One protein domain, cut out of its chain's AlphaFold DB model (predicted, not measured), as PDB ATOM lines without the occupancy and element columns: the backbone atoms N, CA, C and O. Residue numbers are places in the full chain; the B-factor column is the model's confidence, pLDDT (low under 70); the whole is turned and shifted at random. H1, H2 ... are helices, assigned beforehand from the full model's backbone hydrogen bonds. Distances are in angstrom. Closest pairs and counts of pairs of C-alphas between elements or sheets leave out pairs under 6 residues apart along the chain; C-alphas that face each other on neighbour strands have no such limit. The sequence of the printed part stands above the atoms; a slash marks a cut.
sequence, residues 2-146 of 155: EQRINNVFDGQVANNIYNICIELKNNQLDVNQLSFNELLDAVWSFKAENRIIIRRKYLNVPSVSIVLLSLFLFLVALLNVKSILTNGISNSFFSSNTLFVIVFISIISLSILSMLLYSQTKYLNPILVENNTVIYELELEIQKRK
ATOM      1  N   GLU A   2      -6.314  72.709 -71.782       50.00
ATOM      2  CA  GLU A   2      -7.295  71.738 -71.253       50.00
ATOM      3  C   GLU A   2      -6.732  70.758 -70.210       50.00
ATOM      4  O   GLU A   2      -7.326  70.596 -69.153       50.00
ATOM      5  N   GLN A   3      -5.537  70.189 -70.415       53.38
ATOM      6  CA  GLN A   3      -4.929  69.271 -69.433       53.38
ATOM      7  C   GLN A   3      -4.632  69.921 -68.069       53.38
ATOM      8  O   GLN A   3      -4.686  69.249 -67.044       53.38
ATOM      9  N   ARG A   4      -4.332  71.228 -68.024       52.25
ATOM     10  CA  ARG A   4      -4.139  71.940 -66.748       52.25
ATOM     11  C   ARG A   4      -5.467  72.201 -66.044       52.25
ATOM     12  O   ARG A   4      -5.500  72.143 -64.825       52.25
ATOM     13  N   ILE A   5      -6.527  72.489 -66.798       56.03
ATOM     14  CA  ILE A   5      -7.861  72.745 -66.244       56.03
ATOM     15  C   ILE A   5      -8.434  71.447 -65.676       56.03
ATOM     16  O   ILE A   5      -8.870  71.453 -64.532       56.03
ATOM     17  N   ASN A   6      -8.315  70.335 -66.406       56.03
ATOM     18  CA  ASN A   6      -8.749  69.023 -65.924       56.03
ATOM     19  C   ASN A   6      -7.993  68.619 -64.652       56.03
ATOM     20  O   ASN A   6      -8.622  68.286 -63.663       56.03
ATOM     21  N   ASN A   7      -6.665  68.783 -64.605       59.59
ATOM     22  CA  ASN A   7      -5.896  68.448 -63.400       59.59
ATOM     23  C   ASN A   7      -6.233  69.331 -62.182       59.59
ATOM     24  O   ASN A   7      -6.159  68.865 -61.046       59.59
ATOM     25  N   VAL A   8      -6.567  70.611 -62.389       61.62
ATOM     26  CA  VAL A   8      -6.980  71.516 -61.299       61.62
ATOM     27  C   VAL A   8      -8.399  71.190 -60.833       61.62
ATOM     28  O   VAL A   8      -8.656  71.200 -59.632       61.62
ATOM     29  N   PHE A   9      -9.292  70.860 -61.764       56.78
ATOM     30  CA  PHE A   9     -10.666  70.458 -61.480       56.78
ATOM     31  C   PHE A   9     -10.716  69.111 -60.745       56.78
ATOM     32  O   PHE A   9     -11.316  69.024 -59.677       56.78
ATOM     33  N   ASP A  10      -9.983  68.106 -61.226       62.34
ATOM     34  CA  ASP A  10      -9.834  66.799 -60.575       62.34
ATOM     35  C   ASP A  10      -9.215  66.942 -59.176       62.34
ATOM     36  O   ASP A  10      -9.636  66.281 -58.228       62.34
ATOM     37  N   GLY A  11      -8.255  67.861 -59.017       62.94
ATOM     38  CA  GLY A  11      -7.667  68.196 -57.722       62.94
ATOM     39  C   GLY A  11      -8.665  68.832 -56.751       62.94
ATOM     40  O   GLY A  11      -8.654  68.496 -55.570       62.94
ATOM     41  N   GLN A  12      -9.546  69.718 -57.222       67.31
ATOM     42  CA  GLN A  12     -10.587  70.338 -56.395       67.31
ATOM     43  C   GLN A  12     -11.687  69.346 -56.004       67.31
ATOM     44  O   GLN A  12     -12.081  69.319 -54.839       67.31
ATOM     45  N   VAL A  13     -12.131  68.495 -56.934       65.62
ATOM     46  CA  VAL A  13     -13.115  67.433 -56.662       65.62
ATOM     47  C   VAL A  13     -12.551  66.429 -55.656       65.62
ATOM     48  O   VAL A  13     -13.209  66.125 -54.663       65.62
ATOM     49  N   ALA A  14     -11.304  65.983 -55.833       65.31
ATOM     50  CA  ALA A  14     -10.649  65.079 -54.891       65.31
ATOM     51  C   ALA A  14     -10.519  65.689 -53.486       65.31
ATOM     52  O   ALA A  14     -10.724  64.993 -52.491       65.31
ATOM     53  N   ASN A  15     -10.217  66.988 -53.392       70.81
ATOM     54  CA  ASN A  15     -10.116  67.684 -52.109       70.81
ATOM     55  C   ASN A  15     -11.489  67.835 -51.430       70.81
ATOM     56  O   ASN A  15     -11.597  67.706 -50.214       70.81
ATOM     57  N   ASN A  16     -12.546  68.052 -52.218       81.75
ATOM     58  CA  ASN A  16     -13.915  68.119 -51.712       81.75
ATOM     59  C   ASN A  16     -14.376  66.765 -51.147       81.75
ATOM     60  O   ASN A  16     -14.823  66.690 -50.006       81.75
ATOM     61  N   ILE A  17     -14.177  65.678 -51.899       82.19
ATOM     62  CA  ILE A  17     -14.515  64.321 -51.441       82.19
ATOM     63  C   ILE A  17     -13.687  63.924 -50.213       82.19
ATOM     64  O   ILE A  17     -14.209  63.297 -49.295       82.19
ATOM     65  N   TYR A  18     -12.411  64.312 -50.151       81.81
ATOM     66  CA  TYR A  18     -11.576  64.068 -48.976       81.81
ATOM     67  C   TYR A  18     -12.136  64.742 -47.713       81.81
ATOM     68  O   TYR A  18     -12.229  64.093 -46.669       81.81
ATOM     69  N   ASN A  19     -12.558  66.006 -47.814       84.62
ATOM     70  CA  ASN A  19     -13.171  66.725 -46.697       84.62
ATOM     71  C   ASN A  19     -14.497  66.084 -46.272       84.62
ATOM     72  O   ASN A  19     -14.688  65.835 -45.083       84.62
ATOM     73  N   ILE A  20     -15.348  65.712 -47.234       83.50
ATOM     74  CA  ILE A  20     -16.595  64.976 -46.975       83.50
ATOM     75  C   ILE A  20     -16.313  63.683 -46.197       83.50
ATOM     76  O   ILE A  20     -16.957  63.417 -45.184       83.50
ATOM     77  N   CYS A  21     -15.321  62.889 -46.615       84.56
ATOM     78  CA  CYS A  21     -14.957  61.658 -45.910       84.56
ATOM     79  C   CYS A  21     -14.489  61.920 -44.467       84.56
ATOM     80  O   CYS A  21     -14.822  61.144 -43.571       84.56
ATOM     81  N   ILE A  22     -13.734  62.996 -44.220       85.88
ATOM     82  CA  ILE A  22     -13.305  63.373 -42.863       85.88
ATOM     83  C   ILE A  22     -14.502  63.770 -41.999       85.88
ATOM     84  O   ILE A  22     -14.612  63.323 -40.859       85.88
ATOM     85  N   GLU A  23     -15.390  64.610 -42.520       87.12
ATOM     86  CA  GLU A  23     -16.543  65.110 -41.772       87.12
ATOM     87  C   GLU A  23     -17.546  63.994 -41.458       87.12
ATOM     88  O   GLU A  23     -18.051  63.933 -40.335       87.12
ATOM     89  N   LEU A  24     -17.760  63.058 -42.395       86.00
ATOM     90  CA  LEU A  24     -18.543  61.837 -42.163       86.00
ATOM     91  C   LEU A  24     -17.943  60.996 -41.035       86.00
ATOM     92  O   LEU A  24     -18.652  60.579 -40.124       86.00
ATOM     93  N   LYS A  25     -16.624  60.790 -41.053       84.81
ATOM     94  CA  LYS A  25     -15.920  60.019 -40.021       84.81
ATOM     95  C   LYS A  25     -16.007  60.669 -38.636       84.81
ATOM     96  O   LYS A  25     -16.085  59.980 -37.624       84.81
ATOM     97  N   ASN A  26     -16.032  61.999 -38.593       86.94
ATOM     98  CA  ASN A  26     -16.167  62.767 -37.358       86.94
ATOM     99  C   ASN A  26     -17.628  62.956 -36.906       86.94
ATOM    100  O   ASN A  26     -17.855  63.671 -35.930       86.94
ATOM    101  N   ASN A  27     -18.613  62.352 -37.588       81.69
ATOM    102  CA  ASN A  27     -20.049  62.559 -37.355       81.69
ATOM    103  C   ASN A  27     -20.477  64.042 -37.424       81.69
ATOM    104  O   ASN A  27     -21.399  64.464 -36.726       81.69
ATOM    105  N   GLN A  28     -19.780  64.852 -38.224       82.56
ATOM    106  CA  GLN A  28     -20.040  66.290 -38.389       82.56
ATOM    107  C   GLN A  28     -20.918  66.600 -39.605       82.56
ATOM    108  O   GLN A  28     -21.445  67.706 -39.704       82.56
ATOM    109  N   LEU A  29     -21.098  65.625 -40.498       84.12
ATOM    110  CA  LEU A  29     -21.910  65.737 -41.702       84.12
ATOM    111  C   LEU A  29     -23.031  64.696 -41.676       84.12
ATOM    112  O   LEU A  29     -22.771  63.508 -41.492       84.12
ATOM    113  N   ASP A  30     -24.274  65.137 -41.878       82.38
ATOM    114  CA  ASP A  30     -25.405  64.222 -42.049       82.38
ATOM    115  C   ASP A  30     -25.409  63.673 -43.483       82.38
ATOM    116  O   ASP A  30     -25.429  64.426 -44.460       82.38
ATOM    117  N   VAL A  31     -25.446  62.346 -43.604       81.44
ATOM    118  CA  VAL A  31     -25.485  61.609 -44.873       81.44
ATOM    119  C   VAL A  31     -26.645  62.067 -45.768       81.44
ATOM    120  O   VAL A  31     -26.530  62.076 -46.996       81.44
ATOM    121  N   ASN A  32     -27.754  62.514 -45.173       81.69
ATOM    122  CA  ASN A  32     -28.919  63.004 -45.911       81.69
ATOM    123  C   ASN A  32     -28.645  64.293 -46.704       81.69
ATOM    124  O   ASN A  32     -29.352  64.570 -47.671       81.69
ATOM    125  N   GLN A  33     -27.636  65.079 -46.317       81.56
ATOM    126  CA  GLN A  33     -27.316  66.368 -46.945       81.56
ATOM    127  C   GLN A  33     -26.461  66.223 -48.209       81.56
ATOM    128  O   GLN A  33     -26.375  67.159 -49.001       81.56
ATOM    129  N   LEU A  34     -25.856  65.053 -48.419       83.25
ATOM    130  CA  LEU A  34     -25.001  64.781 -49.570       83.25
ATOM    131  C   LEU A  34     -25.816  64.570 -50.845       83.25
ATOM    132  O   LEU A  34     -26.899  63.974 -50.823       83.25
ATOM    133  N   SER A  35     -25.272  64.996 -51.984       84.94
ATOM    134  CA  SER A  35     -25.808  64.630 -53.294       84.94
ATOM    135  C   SER A  35     -25.563  63.147 -53.601       84.94
ATOM    136  O   SER A  35     -24.696  62.495 -53.021       84.94
ATOM    137  N   PHE A  36     -26.327  62.585 -54.541       82.62
ATOM    138  CA  PHE A  36     -26.189  61.171 -54.912       82.62
ATOM    139  C   PHE A  36     -24.790  60.821 -55.450       82.62
ATOM    140  O   PHE A  36     -24.266  59.749 -55.148       82.62
ATOM    141  N   ASN A  37     -24.172  61.731 -56.208       84.38
ATOM    142  CA  ASN A  37     -22.822  61.530 -56.735       84.38
ATOM    143  C   ASN A  37     -21.779  61.568 -55.612       84.38
ATOM    144  O   ASN A  37     -20.940  60.677 -55.544       84.38
ATOM    145  N   GLU A  38     -21.889  62.514 -54.673       86.69
ATOM    146  CA  GLU A  38     -20.980  62.585 -53.520       86.69
ATOM    147  C   GLU A  38     -21.103  61.354 -52.612       86.69
ATOM    148  O   GLU A  38     -20.092  60.861 -52.117       86.69
ATOM    149  N   LEU A  39     -22.313  60.804 -52.440       85.81
ATOM    150  CA  LEU A  39     -22.515  59.536 -51.730       85.81
ATOM    151  C   LEU A  39     -21.758  58.383 -52.405       85.81
ATOM    152  O   LEU A  39     -21.087  57.603 -51.727       85.81
ATOM    153  N   LEU A  40     -21.849  58.264 -53.733       87.88
ATOM    154  CA  LEU A  40     -21.142  57.222 -54.484       87.88
ATOM    155  C   LEU A  40     -19.623  57.391 -54.406       87.88
ATOM    156  O   LEU A  40     -18.916  56.413 -54.142       87.88
ATOM    157  N   ASP A  41     -19.137  58.616 -54.583       87.38
ATOM    158  CA  ASP A  41     -17.713  58.934 -54.534       87.38
ATOM    159  C   ASP A  41     -17.131  58.684 -53.136       87.38
ATOM    160  O   ASP A  41     -16.069  58.064 -53.009       87.38
ATOM    161  N   ALA A  42     -17.852  59.059 -52.074       87.62
ATOM    162  CA  ALA A  42     -17.468  58.764 -50.695       87.62
ATOM    163  C   ALA A  42     -17.407  57.248 -50.437       87.62
ATOM    164  O   ALA A  42     -16.405  56.747 -49.915       87.62
ATOM    165  N   VAL A  43     -18.419  56.481 -50.871       91.00
ATOM    166  CA  VAL A  43     -18.418  55.008 -50.761       91.00
ATOM    167  C   VAL A  43     -17.211  54.401 -51.473       91.00
ATOM    168  O   VAL A  43     -16.554  53.504 -50.936       91.00
ATOM    169  N   TRP A  44     -16.903  54.857 -52.687       89.62
ATOM    170  CA  TRP A  44     -15.747  54.368 -53.434       89.62
ATOM    171  C   TRP A  44     -14.425  54.729 -52.762       89.62
ATOM    172  O   TRP A  44     -13.541  53.870 -52.696       89.62
ATOM    173  N   SER A  45     -14.315  55.933 -52.201       88.88
ATOM    174  CA  SER A  45     -13.145  56.388 -51.449       88.88
ATOM    175  C   SER A  45     -12.876  55.498 -50.227       88.88
ATOM    176  O   SER A  45     -11.804  54.893 -50.123       88.88
ATOM    177  N   PHE A  46     -13.878  55.280 -49.367       90.62
ATOM    178  CA  PHE A  46     -13.740  54.397 -48.200       90.62
ATOM    179  C   PHE A  46     -13.451  52.940 -48.590       90.62
ATOM    180  O   PHE A  46     -12.630  52.266 -47.960       90.62
ATOM    181  N   LYS A  47     -14.066  52.427 -49.666       91.81
ATOM    182  CA  LYS A  47     -13.760  51.083 -50.185       91.81
ATOM    183  C   LYS A  47     -12.325  50.975 -50.697       91.81
ATOM    184  O   LYS A  47     -11.688  49.935 -50.495       91.81
ATOM    185  N   ALA A  48     -11.808  52.007 -51.361       89.38
ATOM    186  CA  ALA A  48     -10.425  52.048 -51.818       89.38
ATOM    187  C   ALA A  48      -9.452  52.046 -50.628       89.38
ATOM    188  O   ALA A  48      -8.508  51.251 -50.615       89.38
ATOM    189  N   GLU A  49      -9.728  52.841 -49.593       87.75
ATOM    190  CA  GLU A  49      -8.941  52.852 -48.357       87.75
ATOM    191  C   GLU A  49      -8.957  51.478 -47.665       87.75
ATOM    192  O   GLU A  49      -7.901  50.923 -47.347       87.75
ATOM    193  N   ASN A  50     -10.129  50.850 -47.544       90.88
ATOM    194  CA  ASN A  50     -10.260  49.512 -46.965       90.88
ATOM    195  C   ASN A  50      -9.476  48.455 -47.747       90.88
ATOM    196  O   ASN A  50      -8.838  47.592 -47.141       90.88
ATOM    197  N   ARG A  51      -9.439  48.528 -49.084       89.50
ATOM    198  CA  ARG A  51      -8.587  47.641 -49.898       89.50
ATOM    199  C   ARG A  51      -7.105  47.828 -49.587       89.50
ATOM    200  O   ARG A  51      -6.376  46.837 -49.507       89.50
ATOM    201  N   ILE A  52      -6.651  49.068 -49.388       88.00
ATOM    202  CA  ILE A  52      -5.263  49.360 -49.002       88.00
ATOM    203  C   ILE A  52      -4.967  48.771 -47.621       88.00
ATOM    204  O   ILE A  52      -3.942  48.105 -47.449       88.00
ATOM    205  N   ILE A  53      -5.872  48.960 -46.657       86.25
ATOM    206  CA  ILE A  53      -5.757  48.402 -45.306       86.25
ATOM    207  C   ILE A  53      -5.667  46.877 -45.359       86.25
ATOM    208  O   ILE A  53      -4.743  46.294 -44.786       86.25
ATOM    209  N   ILE A  54      -6.577  46.228 -46.087       84.56
ATOM    210  CA  ILE A  54      -6.610  44.771 -46.220       84.56
ATOM    211  C   ILE A  54      -5.312  44.263 -46.845       84.56
ATOM    212  O   ILE A  54      -4.706  43.321 -46.335       84.56
ATOM    213  N   ARG A  55      -4.831  44.919 -47.907       83.81
ATOM    214  CA  ARG A  55      -3.572  44.552 -48.561       83.81
ATOM    215  C   ARG A  55      -2.380  44.691 -47.616       83.81
ATOM    216  O   ARG A  55      -1.556  43.783 -47.540       83.81
ATOM    217  N   ARG A  56      -2.290  45.792 -46.867       78.88
ATOM    218  CA  ARG A  56      -1.188  46.023 -45.917       78.88
ATOM    219  C   ARG A  56      -1.213  45.033 -44.757       78.88
ATOM    220  O   ARG A  56      -0.171  44.484 -44.420       78.88
ATOM    221  N   LYS A  57      -2.385  44.791 -44.169       78.75
ATOM    222  CA  LYS A  57      -2.525  43.979 -42.958       78.75
ATOM    223  C   LYS A  57      -2.563  42.478 -43.237       78.75
ATOM    224  O   LYS A  57      -1.867  41.724 -42.571       78.75
ATOM    225  N   TYR A  58      -3.373  42.040 -44.196       69.19
ATOM    226  CA  TYR A  58      -3.677  40.619 -44.386       69.19
ATOM    227  C   TYR A  58      -2.911  39.971 -45.539       69.19
ATOM    228  O   TYR A  58      -2.753  38.756 -45.531       69.19
ATOM    229  N   LEU A  59      -2.406  40.744 -46.508       70.75
ATOM    230  CA  LEU A  59      -1.642  40.185 -47.632       70.75
ATOM    231  C   LEU A  59      -0.136  40.393 -47.466       70.75
ATOM    232  O   LEU A  59       0.627  39.436 -47.576       70.75
ATOM    233  N   ASN A  60       0.312  41.612 -47.158       73.75
ATOM    234  CA  ASN A  60       1.743  41.906 -47.091       73.75
ATOM    235  C   ASN A  60       2.418  41.254 -45.878       73.75
ATOM    236  O   ASN A  60       3.498  40.694 -46.029       73.75
ATOM    237  N   VAL A  61       1.793  41.276 -44.695       71.50
ATOM    238  CA  VAL A  61       2.397  40.714 -43.471       71.50
ATOM    239  C   VAL A  61       2.674  39.205 -43.596       71.50
ATOM    240  O   VAL A  61       3.824  38.800 -43.383       71.50
ATOM    241  N   PRO A  62       1.707  38.358 -44.009       68.31
ATOM    242  CA  PRO A  62       1.986  36.941 -44.238       68.31
ATOM    243  C   PRO A  62       2.968  36.707 -45.391       68.31
ATOM    244  O   PRO A  62       3.874  35.889 -45.260       68.31
ATOM    245  N   SER A  63       2.849  37.460 -46.492       69.19
ATOM    246  CA  SER A  63       3.721  37.278 -47.664       69.19
ATOM    247  C   SER A  63       5.185  37.594 -47.356       69.19
ATOM    248  O   SER A  63       6.067  36.827 -47.729       69.19
ATOM    249  N   VAL A  64       5.462  38.683 -46.631       73.25
ATOM    250  CA  VAL A  64       6.823  39.047 -46.199       73.25
ATOM    251  C   VAL A  64       7.409  37.970 -45.289       73.25
ATOM    252  O   VAL A  64       8.570  37.597 -45.446       73.25
ATOM    253  N   SER A  65       6.590  37.425 -44.387       71.75
ATOM    254  CA  SER A  65       7.002  36.340 -43.492       71.75
ATOM    255  C   SER A  65       7.414  35.089 -44.286       71.75
ATOM    256  O   SER A  65       8.482  34.529 -44.044       71.75
ATOM    257  N   ILE A  66       6.624  34.695 -45.293       75.25
ATOM    258  CA  ILE A  66       6.928  33.550 -46.171       75.25
ATOM    259  C   ILE A  66       8.191  33.797 -47.003       75.25
ATOM    260  O   ILE A  66       9.038  32.914 -47.110       75.25
ATOM    261  N   VAL A  67       8.344  34.988 -47.589       79.12
ATOM    262  CA  VAL A  67       9.531  35.324 -48.393       79.12
ATOM    263  C   VAL A  67      10.796  35.247 -47.543       79.12
ATOM    264  O   VAL A  67      11.774  34.636 -47.971       79.12
ATOM    265  N   LEU A  68      10.777  35.803 -46.329       74.62
ATOM    266  CA  LEU A  68      11.920  35.749 -45.417       74.62
ATOM    267  C   LEU A  68      12.254  34.318 -44.986       74.62
ATOM    268  O   LEU A  68      13.433  33.967 -44.949       74.62
ATOM    269  N   LEU A  69      11.244  33.478 -44.734       73.75
ATOM    270  CA  LEU A  69      11.452  32.058 -44.443       73.75
ATOM    271  C   LEU A  69      12.149  31.346 -45.607       73.75
ATOM    272  O   LEU A  69      13.156  30.669 -45.407       73.75
ATOM    273  N   SER A  70      11.639  31.529 -46.824       76.81
ATOM    274  CA  SER A  70      12.209  30.921 -48.028       76.81
ATOM    275  C   SER A  70      13.661  31.350 -48.238       76.81
ATOM    276  O   SER A  70      14.518  30.515 -48.513       76.81
ATOM    277  N   LEU A  71      13.955  32.641 -48.057       79.44
ATOM    278  CA  LEU A  71      15.297  33.199 -48.227       79.44
ATOM    279  C   LEU A  71      16.268  32.663 -47.167       79.44
ATOM    280  O   LEU A  71      17.405  32.316 -47.483       79.44
ATOM    281  N   PHE A  72      15.798  32.520 -45.927       75.19
ATOM    282  CA  PHE A  72      16.565  31.914 -44.845       75.19
ATOM    283  C   PHE A  72      16.891  30.442 -45.128       75.19
ATOM    284  O   PHE A  72      18.055  30.051 -45.056       75.19
ATOM    285  N   LEU A  73      15.902  29.633 -45.521       73.94
ATOM    286  CA  LEU A  73      16.120  28.229 -45.890       73.94
ATOM    287  C   LEU A  73      17.110  28.093 -47.055       73.94
ATOM    288  O   LEU A  73      17.976  27.218 -47.034       73.94
ATOM    289  N   PHE A  74      17.026  28.989 -48.041       77.69
ATOM    290  CA  PHE A  74      17.936  29.002 -49.183       77.69
ATOM    291  C   PHE A  74      19.379  29.329 -48.773       77.69
ATOM    292  O   PHE A  74      20.315  28.673 -49.227       77.69
ATOM    293  N   LEU A  75      19.570  30.299 -47.872       76.00
ATOM    294  CA  LEU A  75      20.885  30.631 -47.312       76.00
ATOM    295  C   LEU A  75      21.488  29.454 -46.544       76.00
ATOM    296  O   LEU A  75      22.663  29.140 -46.718       76.00
ATOM    297  N   VAL A  76      20.680  28.775 -45.732       72.25
ATOM    298  CA  VAL A  76      21.107  27.588 -44.980       72.25
ATOM    299  C   VAL A  76      21.519  26.465 -45.930       72.25
ATOM    300  O   VAL A  76      22.574  25.858 -45.741       72.25
ATOM    301  N   ALA A  77      20.739  26.221 -46.986       72.06
ATOM    302  CA  ALA A  77      21.068  25.234 -48.008       72.06
ATOM    303  C   ALA A  77      22.370  25.583 -48.753       72.06
ATOM    304  O   ALA A  77      23.229  24.718 -48.920       72.06
ATOM    305  N   LEU A  78      22.560  26.850 -49.141       74.81
ATOM    306  CA  LEU A  78      23.782  27.333 -49.795       74.81
ATOM    307  C   LEU A  78      25.020  27.169 -48.911       74.81
ATOM    308  O   LEU A  78      26.055  26.704 -49.386       74.81
ATOM    309  N   LEU A  79      24.924  27.534 -47.630       73.19
ATOM    310  CA  LEU A  79      26.019  27.364 -46.673       73.19
ATOM    311  C   LEU A  79      26.374  25.887 -46.492       73.19
ATOM    312  O   LEU A  79      27.557  25.549 -46.442       73.19
ATOM    313  N   ASN A  80      25.367  25.013 -46.472       70.88
ATOM    314  CA  ASN A  80      25.571  23.575 -46.378       70.88
ATOM    315  C   ASN A  80      26.279  23.013 -47.628       70.88
ATOM    316  O   ASN A  80      27.312  22.358 -47.515       70.88
ATOM    317  N   VAL A  81      25.799  23.355 -48.831       72.56
ATOM    318  CA  VAL A  81      26.432  22.957 -50.104       72.56
ATOM    319  C   VAL A  81      27.874  23.456 -50.182       72.56
ATOM    320  O   VAL A  81      28.779  22.686 -50.507       72.56
ATOM    321  N   LYS A  82      28.114  24.724 -49.825       73.00
ATOM    322  CA  LYS A  82      29.462  25.300 -49.775       73.00
ATOM    323  C   LYS A  82      30.361  24.528 -48.812       73.00
ATOM    324  O   LYS A  82      31.484  24.214 -49.181       73.00
ATOM    325  N   SER A  83      29.873  24.202 -47.614       68.62
ATOM    326  CA  SER A  83      30.644  23.452 -46.617       68.62
ATOM    327  C   SER A  83      31.028  22.056 -47.110       68.62
ATOM    328  O   SER A  83      32.173  21.649 -46.925       68.62
ATOM    329  N   ILE A  84      30.106  21.343 -47.765       71.56
ATOM    330  CA  ILE A  84      30.374  20.023 -48.358       71.56
ATOM    331  C   ILE A  84      31.462  20.130 -49.437       71.56
ATOM    332  O   ILE A  84      32.386  19.320 -49.455       71.56
ATOM    333  N   LEU A  85      31.379  21.151 -50.298       73.94
ATOM    334  CA  LEU A  85      32.351  21.402 -51.367       73.94
ATOM    335  C   LEU A  85      33.746  21.757 -50.838       73.94
ATOM    336  O   LEU A  85      34.736  21.323 -51.418       73.94
ATOM    337  N   THR A  86      33.842  22.552 -49.768       73.62
ATOM    338  CA  THR A  86      35.138  23.026 -49.256       73.62
ATOM    339  C   THR A  86      35.794  22.070 -48.267       73.62
ATOM    340  O   THR A  86      37.016  21.981 -48.247       73.62
ATOM    341  N   ASN A  87      35.010  21.383 -47.432       68.25
ATOM    342  CA  ASN A  87      35.531  20.649 -46.273       68.25
ATOM    343  C   ASN A  87      35.242  19.138 -46.304       68.25
ATOM    344  O   ASN A  87      35.668  18.424 -45.399       68.25
ATOM    345  N   GLY A  88      34.515  18.644 -47.310       63.97
ATOM    346  CA  GLY A  88      34.041  17.262 -47.352       63.97
ATOM    347  C   GLY A  88      32.889  16.984 -46.374       63.97
ATOM    348  O   GLY A  88      32.485  17.828 -45.575       63.97
ATOM    349  N   ILE A  89      32.333  15.771 -46.446       63.09
ATOM    350  CA  ILE A  89      31.137  15.349 -45.682       63.09
ATOM    351  C   ILE A  89      31.422  15.225 -44.166       63.09
ATOM    352  O   ILE A  89      30.501  15.157 -43.357       63.09
ATOM    353  N   SER A  90      32.691  15.216 -43.750       56.41
ATOM    354  CA  SER A  90      33.114  14.898 -42.380       56.41
ATOM    355  C   SER A  90      33.007  16.048 -41.370       56.41
ATOM    356  O   SER A  90      33.271  15.830 -40.187       56.41
ATOM    357  N   ASN A  91      32.623  17.262 -41.780       57.53
ATOM    358  CA  ASN A  91      32.574  18.405 -40.867       57.53
ATOM    359  C   ASN A  91      31.293  18.411 -40.003       57.53
ATOM    360  O   ASN A  91      30.180  18.541 -40.512       57.53
ATOM    361  N   SER A  92      31.452  18.332 -38.675       54.72
ATOM    362  CA  SER A  92      30.347  18.183 -37.702       54.72
ATOM    363  C   SER A  92      29.408  19.394 -37.591       54.72
ATOM    364  O   SER A  92      28.282  19.257 -37.106       54.72
ATOM    365  N   PHE A  93      29.839  20.565 -38.075       54.69
ATOM    366  CA  PHE A  93      29.074  21.818 -38.040       54.69
ATOM    367  C   PHE A  93      27.804  21.810 -38.909       54.69
ATOM    368  O   PHE A  93      26.932  22.646 -38.695       54.69
ATOM    369  N   PHE A  94      27.682  20.880 -39.864       58.44
ATOM    370  CA  PHE A  94      26.499  20.717 -40.722       58.44
ATOM    371  C   PHE A  94      25.968  19.271 -40.701       58.44
ATOM    372  O   PHE A  94      25.587  18.695 -41.715       58.44
ATOM    373  N   SER A  95      25.918  18.674 -39.510       66.00
ATOM    374  CA  SER A  95      25.171  17.436 -39.257       66.00
ATOM    375  C   SER A  95      23.647  17.633 -39.383       66.00
ATOM    376  O   SER A  95      23.129  18.754 -39.316       66.00
ATOM    377  N   SER A  96      22.899  16.528 -39.499       65.75
ATOM    378  CA  SER A  96      21.424  16.536 -39.463       65.75
ATOM    379  C   SER A  96      20.873  17.267 -38.225       65.75
ATOM    380  O   SER A  96      19.906  18.019 -38.334       65.75
ATOM    381  N   ASN A  97      21.563  17.164 -37.082       68.06
ATOM    382  CA  ASN A  97      21.196  17.860 -35.846       68.06
ATOM    383  C   ASN A  97      21.303  19.385 -35.978       68.06
ATOM    384  O   ASN A  97      20.419  20.107 -35.529       68.06
ATOM    385  N   THR A  98      22.347  19.898 -36.627       69.88
ATOM    386  CA  THR A  98      22.497  21.344 -36.873       69.88
ATOM    387  C   THR A  98      21.449  21.881 -37.845       69.88
ATOM    388  O   THR A  98      20.893  22.946 -37.594       69.88
ATOM    389  N   LEU A  99      21.092  21.133 -38.896       70.50
ATOM    390  CA  LEU A  99      19.980  21.512 -39.781       70.50
ATOM    391  C   LEU A  99      18.644  21.529 -39.033       70.50
ATOM    392  O   LEU A  99      17.865  22.464 -39.202       70.50
ATOM    393  N   PHE A 100      18.401  20.540 -38.172       71.44
ATOM    394  CA  PHE A 100      17.207  20.496 -37.334       71.44
ATOM    395  C   PHE A 100      17.117  21.711 -36.401       71.44
ATOM    396  O   PHE A 100      16.079  22.365 -36.348       71.44
ATOM    397  N   VAL A 101      18.217  22.072 -35.730       75.00
ATOM    398  CA  VAL A 101      18.288  23.265 -34.867       75.00
ATOM    399  C   VAL A 101      18.029  24.544 -35.664       75.00
ATOM    400  O   VAL A 101      17.277  25.404 -35.212       75.00
ATOM    401  N   ILE A 102      18.591  24.665 -36.868       74.06
ATOM    402  CA  ILE A 102      18.378  25.826 -37.738       74.06
ATOM    403  C   ILE A 102      16.908  25.940 -38.164       74.06
ATOM    404  O   ILE A 102      16.330  27.024 -38.079       74.06
ATOM    405  N   VAL A 103      16.284  24.832 -38.578       75.06
ATOM    406  CA  VAL A 103      14.856  24.807 -38.928       75.06
ATOM    407  C   VAL A 103      14.005  25.168 -37.709       75.06
ATOM    408  O   VAL A 103      13.113  26.010 -37.807       75.06
ATOM    409  N   PHE A 104      14.316  24.617 -36.539       77.12
ATOM    410  CA  PHE A 104      13.593  24.906 -35.305       77.12
ATOM    411  C   PHE A 104      13.679  26.390 -34.908       77.12
ATOM    412  O   PHE A 104      12.655  27.024 -34.650       77.12
ATOM    413  N   ILE A 105      14.878  26.983 -34.950       79.38
ATOM    414  CA  ILE A 105      15.084  28.419 -34.701       79.38
ATOM    415  C   ILE A 105      14.344  29.262 -35.745       79.38
ATOM    416  O   ILE A 105      13.765  30.286 -35.389       79.38
ATOM    417  N   SER A 106      14.311  28.830 -37.010       74.44
ATOM    418  CA  SER A 106      13.605  29.547 -38.078       74.44
ATOM    419  C   SER A 106      12.087  29.592 -37.876       74.44
ATOM    420  O   SER A 106      11.461  30.614 -38.138       74.44
ATOM    421  N   ILE A 107      11.489  28.525 -37.340       78.00
ATOM    422  CA  ILE A 107      10.055  28.488 -37.015       78.00
ATOM    423  C   ILE A 107       9.742  29.439 -35.853       78.00
ATOM    424  O   ILE A 107       8.752  30.178 -35.897       78.00
ATOM    425  N   ILE A 108      10.597  29.462 -34.826       80.06
ATOM    426  CA  ILE A 108      10.443  30.370 -33.682       80.06
ATOM    427  C   ILE A 108      10.594  31.826 -34.134       80.06
ATOM    428  O   ILE A 108       9.746  32.663 -33.816       80.06
ATOM    429  N   SER A 109      11.631  32.138 -34.913       77.69
ATOM    430  CA  SER A 109      11.875  33.499 -35.397       77.69
ATOM    431  C   SER A 109      10.766  33.987 -36.332       77.69
ATOM    432  O   SER A 109      10.348  35.138 -36.222       77.69
ATOM    433  N   LEU A 110      10.208  33.109 -37.173       76.38
ATOM    434  CA  LEU A 110       9.045  33.407 -38.011       76.38
ATOM    435  C   LEU A 110       7.793  33.711 -37.180       76.38
ATOM    436  O   LEU A 110       7.040  34.638 -37.486       76.38
ATOM    437  N   SER A 111       7.577  32.953 -36.107       77.69
ATOM    438  CA  SER A 111       6.445  33.166 -35.203       77.69
ATOM    439  C   SER A 111       6.552  34.527 -34.506       77.69
ATOM    440  O   SER A 111       5.586  35.285 -34.466       77.69
ATOM    441  N   ILE A 112       7.752  34.897 -34.048       79.62
ATOM    442  CA  ILE A 112       8.017  36.206 -33.432       79.62
ATOM    443  C   ILE A 112       7.856  37.336 -34.456       79.62
ATOM    444  O   ILE A 112       7.210  38.343 -34.171       79.62
ATOM    445  N   LEU A 113       8.406  37.172 -35.662       78.50
ATOM    446  CA  LEU A 113       8.333  38.183 -36.714       78.50
ATOM    447  C   LEU A 113       6.893  38.418 -37.180       78.50
ATOM    448  O   LEU A 113       6.470  39.564 -37.314       78.50
ATOM    449  N   SER A 114       6.121  37.349 -37.384       75.31
ATOM    450  CA  SER A 114       4.712  37.457 -37.770       75.31
ATOM    451  C   SER A 114       3.880  38.128 -36.673       75.31
ATOM    452  O   SER A 114       3.078  39.011 -36.976       75.31
ATOM    453  N   MET A 115       4.135  37.812 -35.397       78.19
ATOM    454  CA  MET A 115       3.512  38.484 -34.254       78.19
ATOM    455  C   MET A 115       3.873  39.977 -34.184       78.19
ATOM    456  O   MET A 115       2.997  40.811 -33.942       78.19
ATOM    457  N   LEU A 116       5.131  40.339 -34.442       80.00
ATOM    458  CA  LEU A 116       5.591  41.729 -34.455       80.00
ATOM    459  C   LEU A 116       4.941  42.529 -35.593       80.00
ATOM    460  O   LEU A 116       4.392  43.605 -35.354       80.00
ATOM    461  N   LEU A 117       4.926  41.979 -36.809       76.06
ATOM    462  CA  LEU A 117       4.266  42.587 -37.969       76.06
ATOM    463  C   LEU A 117       2.743  42.707 -37.771       76.06
ATOM    464  O   LEU A 117       2.128  43.708 -38.152       76.06
ATOM    465  N   TYR A 118       2.119  41.717 -37.127       78.25
ATOM    466  CA  TYR A 118       0.704  41.776 -36.766       78.25
ATOM    467  C   TYR A 118       0.427  42.870 -35.725       78.25
ATOM    468  O   TYR A 118      -0.512  43.649 -35.878       78.25
ATOM    469  N   SER A 119       1.273  42.994 -34.697       79.12
ATOM    470  CA  SER A 119       1.165  44.063 -33.697       79.12
ATOM    471  C   SER A 119       1.302  45.447 -34.335       79.12
ATOM    472  O   SER A 119       0.502  46.340 -34.053       79.12
ATOM    473  N   GLN A 120       2.254  45.612 -35.257       80.00
ATOM    474  CA  GLN A 120       2.439  46.857 -36.004       80.00
ATOM    475  C   GLN A 120       1.228  47.218 -36.865       80.00
ATOM    476  O   GLN A 120       1.009  48.391 -37.114       80.00
ATOM    477  N   THR A 121       0.419  46.250 -37.296       82.06
ATOM    478  CA  THR A 121      -0.783  46.490 -38.115       82.06
ATOM    479  C   THR A 121      -2.085  46.415 -37.315       82.06
ATOM    480  O   THR A 121      -3.173  46.561 -37.879       82.06
ATOM    481  N   LYS A 122      -2.015  46.237 -35.989       83.19
ATOM    482  CA  LYS A 122      -3.188  46.114 -35.109       83.19
ATOM    483  C   LYS A 122      -4.088  47.350 -35.170       83.19
ATOM    484  O   LYS A 122      -5.309  47.202 -35.208       83.19
ATOM    485  N   TYR A 123      -3.491  48.541 -35.256       84.44
ATOM    486  CA  TYR A 123      -4.206  49.819 -35.345       84.44
ATOM    487  C   TYR A 123      -5.068  49.952 -36.610       84.44
ATOM    488  O   TYR A 123      -6.008  50.734 -36.628       84.44
ATOM    489  N   LEU A 124      -4.796  49.166 -37.656       87.12
ATOM    490  CA  LEU A 124      -5.588  49.187 -38.885       87.12
ATOM    491  C   LEU A 124      -6.946  48.486 -38.727       87.12
ATOM    492  O   LEU A 124      -7.841  48.711 -39.532       87.12
ATOM    493  N   ASN A 125      -7.117  47.625 -37.713       87.56
ATOM    494  CA  ASN A 125      -8.399  46.955 -37.476       87.56
ATOM    495  C   ASN A 125      -9.539  47.914 -37.109       87.56
ATOM    496  O   ASN A 125     -10.571  47.840 -37.766       87.56
ATOM    497  N   PRO A 126      -9.398  48.778 -36.082       89.25
ATOM    498  CA  PRO A 126     -10.465  49.710 -35.732       89.25
ATOM    499  C   PRO A 126     -10.799  50.646 -36.896       89.25
ATOM    500  O   PRO A 126     -11.975  50.838 -37.172       89.25
ATOM    501  N   ILE A 127      -9.795  51.111 -37.650       87.75
ATOM    502  CA  ILE A 127     -10.000  51.957 -38.838       87.75
ATOM    503  C   ILE A 127     -10.844  51.228 -39.895       87.75
ATOM    504  O   ILE A 127     -11.775  51.800 -40.447       87.75
ATOM    505  N   LEU A 128     -10.563  49.945 -40.149       89.81
ATOM    506  CA  LEU A 128     -11.350  49.135 -41.082       89.81
ATOM    507  C   LEU A 128     -12.817  48.990 -40.634       89.81
ATOM    508  O   LEU A 128     -13.717  49.028 -41.468       89.81
ATOM    509  N   VAL A 129     -13.057  48.802 -39.331       90.62
ATOM    510  CA  VAL A 129     -14.412  48.674 -38.763       90.62
ATOM    511  C   VAL A 129     -15.174  49.995 -38.856       90.62
ATOM    512  O   VAL A 129     -16.330  50.006 -39.273       90.62
ATOM    513  N   GLU A 130     -14.518  51.100 -38.519       90.44
ATOM    514  CA  GLU A 130     -15.076  52.450 -38.612       90.44
ATOM    515  C   GLU A 130     -15.469  52.779 -40.058       90.44
ATOM    516  O   GLU A 130     -16.631  53.071 -40.331       90.44
ATOM    517  N   ASN A 131     -14.551  52.579 -41.009       91.12
ATOM    518  CA  ASN A 131     -14.821  52.775 -42.430       91.12
ATOM    519  C   ASN A 131     -15.986  51.900 -42.924       91.12
ATOM    520  O   ASN A 131     -16.821  52.364 -43.692       91.12
ATOM    521  N   ASN A 132     -16.075  50.636 -42.493       91.75
ATOM    522  CA  ASN A 132     -17.194  49.760 -42.867       91.75
ATOM    523  C   ASN A 132     -18.542  50.239 -42.312       91.75
ATOM    524  O   ASN A 132     -19.563  50.030 -42.963       91.75
ATOM    525  N   THR A 133     -18.548  50.872 -41.138       92.69
ATOM    526  CA  THR A 133     -19.765  51.434 -40.537       92.69
ATOM    527  C   THR A 133     -20.268  52.604 -41.378       92.69
ATOM    528  O   THR A 133     -21.419  52.597 -41.807       92.69
ATOM    529  N   VAL A 134     -19.373  53.531 -41.734       91.12
ATOM    530  CA  VAL A 134     -19.700  54.670 -42.606       91.12
ATOM    531  C   VAL A 134     -20.143  54.196 -43.995       91.12
ATOM    532  O   VAL A 134     -21.148  54.668 -44.519       91.12
ATOM    533  N   ILE A 135     -19.456  53.209 -44.589       92.12
ATOM    534  CA  ILE A 135     -19.872  52.615 -45.873       92.12
ATOM    535  C   ILE A 135     -21.296  52.060 -45.782       92.12
ATOM    536  O   ILE A 135     -22.080  52.276 -46.701       92.12
ATOM    537  N   TYR A 136     -21.629  51.346 -44.705       92.94
ATOM    538  CA  TYR A 136     -22.960  50.771 -44.533       92.94
ATOM    539  C   TYR A 136     -24.043  51.854 -44.481       92.94
ATOM    540  O   TYR A 136     -25.063  51.724 -45.156       92.94
ATOM    541  N   GLU A 137     -23.810  52.935 -43.738       91.38
ATOM    542  CA  GLU A 137     -24.740  54.067 -43.658       91.38
ATOM    543  C   GLU A 137     -24.935  54.747 -45.018       91.38
ATOM    544  O   GLU A 137     -26.070  54.967 -45.446       91.38
ATOM    545  N   LEU A 138     -23.838  54.998 -45.740       90.88
ATOM    546  CA  LEU A 138     -23.872  55.569 -47.087       90.88
ATOM    547  C   LEU A 138     -24.628  54.667 -48.076       90.88
ATOM    548  O   LEU A 138     -25.468  55.137 -48.842       90.88
ATOM    549  N   GLU A 139     -24.356  53.360 -48.069       92.31
ATOM    550  CA  GLU A 139     -25.027  52.396 -48.950       92.31
ATOM    551  C   GLU A 139     -26.516  52.267 -48.638       92.31
ATOM    552  O   GLU A 139     -27.334  52.158 -49.557       92.31
ATOM    553  N   LEU A 140     -26.877  52.302 -47.357       93.31
ATOM    554  CA  LEU A 140     -28.260  52.267 -46.910       93.31
ATOM    555  C   LEU A 140     -29.017  53.518 -47.366       93.31
ATOM    556  O   LEU A 140     -30.154  53.406 -47.830       93.31
ATOM    557  N   GLU A 141     -28.387  54.692 -47.317       89.44
ATOM    558  CA  GLU A 141     -28.981  55.922 -47.843       89.44
ATOM    559  C   GLU A 141     -29.127  55.882 -49.370       89.44
ATOM    560  O   GLU A 141     -30.205  56.153 -49.901       89.44
ATOM    561  N   ILE A 142     -28.109  55.410 -50.096       89.69
ATOM    562  CA  ILE A 142     -28.200  55.181 -51.548       89.69
ATOM    563  C   ILE A 142     -29.374  54.248 -51.890       89.69
ATOM    564  O   ILE A 142     -30.095  54.481 -52.864       89.69
ATOM    565  N   GLN A 143     -29.581  53.180 -51.116       89.94
ATOM    566  CA  GLN A 143     -30.699  52.255 -51.317       89.94
ATOM    567  C   GLN A 143     -32.055  52.906 -51.025       89.94
ATOM    568  O   GLN A 143     -32.995  52.711 -51.795       89.94
ATOM    569  N   LYS A 144     -32.167  53.716 -49.967       90.56
ATOM    570  CA  LYS A 144     -33.391  54.478 -49.676       90.56
ATOM    571  C   LYS A 144     -33.750  55.421 -50.821       90.56
ATOM    572  O   LYS A 144     -34.897  55.420 -51.260       90.56
ATOM    573  N   ARG A 145     -32.781  56.167 -51.352       87.50
ATOM    574  CA  ARG A 145     -32.998  57.098 -52.475       87.50
ATOM    575  C   ARG A 145     -33.367  56.382 -53.772       87.50
ATOM    576  O   ARG A 145     -34.271  56.820 -54.479       87.50
ATOM    577  N   LYS A 146     -32.761  55.213 -54.020       86.69
ATOM    578  CA  LYS A 146     -33.175  54.284 -55.087       86.69
ATOM    579  C   LYS A 146     -34.645  53.891 -54.968       86.69
ATOM    580  O   LYS A 146     -35.353  53.939 -55.963       86.69
TER     581      LYS A 146
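AT A GLANCE: This is residues 2 to 146 of the 155 residues of an uncharacterized protein of Gilliamella apicola (UniProt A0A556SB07). A long, kinked helix, H2, has H3 and then H4 folded back along it, making a thin rod; H1 crosses H2 near one end, and its residues 2 to 12 stick out. The printed part has 145 residues with four named helices, H1 to H4, and no named strand: all helix, extended, radius of gyration of the C-alphas 25.8 A, spans 79 by 38 by 24 A.

HOW THE PARTS SIT: H1, residues 2 to 25, touches H2, residues 36 to 87, about perpendicular at 88 degrees; the closest C-alphas, of Cys 21 and Ala 42, are 6.1 A apart. H2 and H3, residues 96 to 121, form a hairpin at a shallow tilt of 18 degrees, opposite ways; the closest C-alphas, of Lys 57 and Thr 121, are 5.7 A apart. H4, residues 124 to 146, touches H2 at 34 degrees, a shallow tilt only just short of steep, opposite ways; the closest C-alphas, of Val 43 and Ile 135, are 5.6 A apart. H1 and H3 are apart. Every O i to N i+4 pair is within hydrogen-bond range in H1, H3 and H4, and 45 of 48 in H2.

IN THESE COORDINATES: H1 begins at C-alpha 2 (-7.295, 71.738, -71.253) and H4 ends at C-alpha 146 (-33.175, 54.284, -55.087). H2 is 74.3 A long, H3 37.3 A, H1 34.5 A and H4 32.4 A.

THE WHOLE: The printed part has no cut and no long link. Residues 2 to 14 and 87 to 98 are among those with pLDDT under 70.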